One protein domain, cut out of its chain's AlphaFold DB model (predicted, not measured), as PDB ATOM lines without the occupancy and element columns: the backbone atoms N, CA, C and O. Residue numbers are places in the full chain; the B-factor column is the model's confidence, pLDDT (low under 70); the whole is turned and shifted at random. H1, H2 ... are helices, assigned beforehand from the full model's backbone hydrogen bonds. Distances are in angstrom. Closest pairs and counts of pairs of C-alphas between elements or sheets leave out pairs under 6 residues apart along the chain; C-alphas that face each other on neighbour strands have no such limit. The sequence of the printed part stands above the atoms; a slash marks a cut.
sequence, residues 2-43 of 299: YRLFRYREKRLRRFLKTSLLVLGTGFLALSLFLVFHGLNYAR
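AT A GLANCE: This is residues 2 to 43 of the 299 residues of the protein "DUF3810 domain-containing protein" of Clostridiaceae bacterium (UniProt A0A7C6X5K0). One long helix, H1, makes nearly the whole length of a thin rod, and at its far end, after a tight link, comes H2, a short helical foot set at an angle to it. The printed part has 42 residues, with two named helices in the order H1, H2 and no named strand; its class is all helix. It is extended, with a radius of gyration of the C-alphas of 17.6 A and spans of 59 by 12 by 6 A.

HOW THE PARTS SIT: Start at Tyr 2 and read along H1, residues 2 to 36, where each O i to N i+4 pair is within hydrogen-bond range. Past His 37, a tight link, you reach H2, residues 38 to 42; there 0 of 1 such pairs but 2 of 2 O i to N i+3 pairs are within range. H1 and H2 meet only through their link.

IN THESE COORDINATES: Find C-alpha 2 at (-16.620, 17.211, -118.218); from there H1 runs 50.4 A to C-alpha 36 at (29.494, 4.416, -102.352). H2 ends at C-alpha 42, at (30.109, 6.867, -89.638).

THE WHOLE: The C-alphas of Tyr 2 and Arg 43, the two farthest apart, are 59.2 A apart. The printed part has no cut. Look at residues 2 to 7 for pLDDT under 70; the mean of the printed part is 84.7.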
ATOM      1  N   TYR A   2     -17.340  18.499-118.056       59.81
ATOM      2  CA  TYR A   2     -16.620  17.211-118.218       59.81
ATOM      3  C   TYR A   2     -15.192  17.327-118.806       59.81
ATOM      4  O   TYR A   2     -14.243  16.754-118.275       59.81
ATOM      5  N   ARG A   3     -14.998  18.134-119.864       51.16
ATOM      6  CA  ARG A   3     -13.665  18.361-120.468       51.16
ATOM      7  C   ARG A   3     -12.680  19.066-119.522       51.16
ATOM      8  O   ARG A   3     -11.503  18.730-119.551       51.16
ATOM      9  N   LEU A   4     -13.156  19.977-118.667       55.50
ATOM     10  CA  LEU A   4     -12.353  20.689-117.658       55.50
ATOM     11  C   LEU A   4     -11.896  19.749-116.531       55.50
ATOM     12  O   LEU A   4     -10.723  19.767-116.161       55.50
ATOM     13  N   PHE A   5     -12.785  18.871-116.052       61.78
ATOM     14  CA  PHE A   5     -12.446  17.827-115.076       61.78
ATOM     15  C   PHE A   5     -11.412  16.839-115.629       61.78
ATOM     16  O   PHE A   5     -10.388  16.596-114.992       61.78
ATOM     17  N   ARG A   6     -11.601  16.359-116.865       62.34
ATOM     18  CA  ARG A   6     -10.661  15.440-117.531       62.34
ATOM     19  C   ARG A   6      -9.296  16.089-117.813       62.34
ATOM     20  O   ARG A   6      -8.275  15.402-117.821       62.34
ATOM     21  N   TYR A   7      -9.253  17.408-118.029       62.81
ATOM     22  CA  TYR A   7      -8.004  18.169-118.171       62.81
ATOM     23  C   TYR A   7      -7.271  18.341-116.831       62.81
ATOM     24  O   TYR A   7      -6.054  18.146-116.784       62.81
ATOM     25  N   ARG A   8      -7.993  18.642-115.737       70.44
ATOM     26  CA  ARG A   8      -7.434  18.692-114.369       70.44
ATOM     27  C   ARG A   8      -6.881  17.339-113.934       70.44
ATOM     28  O   ARG A   8      -5.772  17.289-113.420       70.44
ATOM     29  N   GLU A   9      -7.594  16.251-114.205       74.75
ATOM     30  CA  GLU A   9      -7.157  14.896-113.861       74.75
ATOM     31  C   GLU A   9      -5.894  14.483-114.635       74.75
ATOM     32  O   GLU A   9      -4.936  13.977-114.054       74.75
ATOM     33  N   LYS A  10      -5.829  14.772-115.944       79.38
ATOM     34  CA  LYS A  10      -4.614  14.548-116.747       79.38
ATOM     35  C   LYS A  10      -3.434  15.400-116.269       79.38
ATOM     36  O   LYS A  10      -2.304  14.918-116.315       79.38
ATOM     37  N   ARG A  11      -3.671  16.644-115.830       82.44
ATOM     38  CA  ARG A  11      -2.635  17.531-115.270       82.44
ATOM     39  C   ARG A  11      -2.142  17.017-113.913       82.44
ATOM     40  O   ARG A  11      -0.935  16.942-113.724       82.44
ATOM     41  N   LEU A  12      -3.045  16.582-113.032       87.50
ATOM     42  CA  LEU A  12      -2.703  15.981-111.740       87.50
ATOM     43  C   LEU A  12      -1.922  14.674-111.913       87.50
ATOM     44  O   LEU A  12      -0.870  14.514-111.311       87.50
ATOM     45  N   ARG A  13      -2.364  13.768-112.795       89.19
ATOM     46  CA  ARG A  13      -1.633  12.523-113.092       89.19
ATOM     47  C   ARG A  13      -0.232  12.792-113.647       89.19
ATOM     48  O   ARG A  13       0.698  12.084-113.279       89.19
ATOM     49  N   ARG A  14      -0.062  13.793-114.522       89.38
ATOM     50  CA  ARG A  14       1.271  14.203-115.006       89.38
ATOM     51  C   ARG A  14       2.127  14.752-113.871       89.38
ATOM     52  O   ARG A  14       3.244  14.289-113.709       89.38
ATOM     53  N   PHE A  15       1.582  15.666-113.072       92.12
ATOM     54  CA  PHE A  15       2.271  16.228-111.913       92.12
ATOM     55  C   PHE A  15       2.726  15.140-110.932       92.12
ATOM     56  O   PHE A  15       3.892  15.120-110.554       92.12
ATOM     57  N   LEU A  16       1.851  14.191-110.586       93.25
ATOM     58  CA  LEU A  16       2.183  13.066-109.709       93.25
ATOM     59  C   LEU A  16       3.262  12.166-110.318       93.25
ATOM     60  O   LEU A  16       4.203  11.812-109.623       93.25
ATOM     61  N   LYS A  17       3.174  11.836-111.615       92.12
ATOM     62  CA  LYS A  17       4.211  11.048-112.304       92.12
ATOM     63  C   LYS A  17       5.565  11.753-112.310       92.12
ATOM     64  O   LYS A  17       6.568  11.117-112.016       92.12
ATOM     65  N   THR A  18       5.599  13.047-112.624       92.62
ATOM     66  CA  THR A  18       6.837  13.837-112.593       92.62
ATOM     67  C   THR A  18       7.383  13.945-111.173       92.62
ATOM     68  O   THR A  18       8.576  13.764-110.981       92.62
ATOM     69  N   SER A  19       6.523  14.157-110.174       92.88
ATOM     70  CA  SER A  19       6.934  14.219-108.765       92.88
ATOM     71  C   SER A  19       7.502  12.884-108.289       92.88
ATOM     72  O   SER A  19       8.568  12.858-107.692       92.88
ATOM     73  N   LEU A  20       6.842  11.767-108.610       94.88
ATOM     74  CA  LEU A  20       7.331  10.418-108.313       94.88
ATOM     75  C   LEU A  20       8.657  10.123-109.014       94.88
ATOM     76  O   LEU A  20       9.527   9.511-108.408       94.88
ATOM     77  N   LEU A  21       8.829  10.570-110.263       95.44
ATOM     78  CA  LEU A  21      10.093  10.426-110.980       95.44
ATOM     79  C   LEU A  21      11.206  11.220-110.289       95.44
ATOM     80  O   LEU A  21      12.251  10.655-110.005       95.44
ATOM     81  N   VAL A  22      10.970  12.495-109.966       94.06
ATOM     82  CA  VAL A  22      11.951  13.353-109.281       94.06
ATOM     83  C   VAL A  22      12.316  12.787-107.906       94.06
ATOM     84  O   VAL A  22      13.498  12.666-107.595       94.06
ATOM     85  N   LEU A  23      11.324  12.386-107.107       94.69
ATOM     86  CA  LEU A  23      11.546  11.772-105.795       94.69
ATOM     87  C   LEU A  23      12.268  10.428-105.915       94.69
ATOM     88  O   LEU A  23      13.187  10.164-105.148       94.69
ATOM     89  N   GLY A  24      11.893   9.598-106.891       95.62
ATOM     90  CA  GLY A  24      12.544   8.318-107.159       95.62
ATOM     91  C   GLY A  24      14.003   8.487-107.578       95.62
ATOM     92  O   GLY A  24      14.872   7.793-107.060       95.62
ATOM     93  N   THR A  25      14.297   9.451-108.455       92.94
ATOM     94  CA  THR A  25      15.669   9.804-108.839       92.94
ATOM     95  C   THR A  25      16.460  10.344-107.650       92.94
ATOM     96  O   THR A  25      17.596   9.925-107.452       92.94
ATOM     97  N   GLY A  26      15.869  11.219-106.829       91.69
ATOM     98  CA  GLY A  26      16.513  11.744-105.623       91.69
ATOM     99  C   GLY A  26      16.820  10.653-104.599       91.69
ATOM    100  O   GLY A  26      17.933  10.583-104.085       91.69
ATOM    101  N   PHE A  27      15.868   9.751-104.355       93.62
ATOM    102  CA  PHE A  27      16.058   8.612-103.462       93.62
ATOM    103  C   PHE A  27      17.152   7.667-103.969       93.62
ATOM    104  O   PHE A  27      18.007   7.243-103.191       93.62
ATOM    105  N   LEU A  28      17.162   7.368-105.272       92.00
ATOM    106  CA  LEU A  28      18.204   6.546-105.882       92.00
ATOM    107  C   LEU A  28      19.575   7.218-105.754       92.00
ATOM    108  O   LEU A  28      20.524   6.568-105.331       92.00
ATOM    109  N   ALA A  29      19.677   8.512-106.061       88.69
ATOM    110  CA  ALA A  29      20.923   9.264-105.939       88.69
ATOM    111  C   ALA A  29      21.447   9.271-104.495       88.69
ATOM    112  O   ALA A  29      22.622   8.980-104.278       88.69
ATOM    113  N   LEU A  30      20.577   9.519-103.509       89.19
ATOM    114  CA  LEU A  30      20.931   9.452-102.089       89.19
ATOM    115  C   LEU A  30      21.376   8.042-101.677       89.19
ATOM    116  O   LEU A  30      22.377   7.895-100.986       89.19
ATOM    117  N   SER A  31      20.669   7.002-102.124       90.38
ATOM    118  CA  SER A  31      21.013   5.612-101.806       90.38
ATOM    119  C   SER A  31      22.372   5.222-102.384       90.38
ATOM    120  O   SER A  31      23.192   4.632-101.684       90.38
ATOM    121  N   LEU A  32      22.640   5.589-103.641       88.81
ATOM    122  CA  LEU A  32      23.936   5.352-104.271       88.81
ATOM    123  C   LEU A  32      25.036   6.145-103.557       88.81
ATOM    124  O   LEU A  32      26.084   5.581-103.261       88.81
ATOM    125  N   PHE A  33      24.790   7.412-103.212       88.00
ATOM    126  CA  PHE A  33      25.728   8.192-102.408       88.00
ATOM    127  C   PHE A  33      26.052   7.488-101.088       88.00
ATOM    128  O   PHE A  33      27.228   7.306-100.790       88.00
ATOM    129  N   LEU A  34      25.045   7.044-100.327       89.50
ATOM    130  CA  LEU A  34      25.250   6.344 -99.057       89.50
ATOM    131  C   LEU A  34      26.093   5.077 -99.238       89.50
ATOM    132  O   LEU A  34      27.082   4.910 -98.530       89.50
ATOM    133  N   VAL A  35      25.749   4.232-100.215       87.38
ATOM    134  CA  VAL A  35      26.463   2.974-100.486       87.38
ATOM    135  C   VAL A  35      27.910   3.214-100.922       87.38
ATOM    136  O   VAL A  35      28.802   2.505-100.466       87.38
ATOM    137  N   PHE A  36      28.160   4.198-101.789       85.88
ATOM    138  CA  PHE A  36      29.494   4.416-102.352       85.88
ATOM    139  C   PHE A  36      30.396   5.326-101.515       85.88
ATOM    140  O   PHE A  36      31.616   5.273-101.674       85.88
ATOM    141  N   HIS A  37      29.839   6.169-100.643       87.88
ATOM    142  CA  HIS A  37      30.656   7.071 -99.831       87.88
ATOM    143  C   HIS A  37      30.008   7.526 -98.524       87.88
ATOM    144  O   HIS A  37      30.695   7.589 -97.513       87.88
ATOM    145  N   GLY A  38      28.708   7.818 -98.499       85.94
ATOM    146  CA  GLY A  38      28.048   8.433 -97.345       85.94
ATOM    147  C   GLY A  38      28.152   7.617 -96.053       85.94
ATOM    148  O   GLY A  38      28.303   8.200 -94.985       85.94
ATOM    149  N   LEU A  39      28.168   6.281 -96.127       89.19
ATOM    150  CA  LEU A  39      28.389   5.426 -94.951       89.19
ATOM    151  C   LEU A  39      29.777   5.616 -94.311       89.19
ATOM    152  O   LEU A  39      29.933   5.353 -93.121       89.19
ATOM    153  N   ASN A  40      30.772   6.118 -95.049       90.31
ATOM    154  CA  ASN A  40      32.102   6.386 -94.500       90.31
ATOM    155  C   ASN A  40      32.110   7.526 -93.467       90.31
ATOM    156  O   ASN A  40      33.015   7.570 -92.640       90.31
ATOM    157  N   TYR A  41      31.095   8.398 -93.440       85.81
ATOM    158  CA  TYR A  41      30.958   9.423 -92.393       85.81
ATOM    159  C   TYR A  41      30.729   8.833 -90.993       85.81
ATOM    160  O   TYR A  41      30.986   9.507 -89.997       85.81
ATOM    161  N   ALA A  42      30.283   7.575 -90.903       88.06
ATOM    162  CA  ALA A  42      30.109   6.867 -89.638       88.06
ATOM    163  C   ALA A  42      31.414   6.260 -89.086       88.06
ATOM    164  O   ALA A  42      31.401   5.687 -87.997       88.06
ATOM    165  N   ARG A  43      32.536   6.353 -89.818       87.62
ATOM    166  CA  ARG A  43      33.836   5.874 -89.329       87.62
ATOM    167  C   ARG A  43      34.292   6.665 -88.097       87.62
ATOM    168  O   ARG A  43      33.964   7.854 -87.998       87.62
TER     169      ARG A  43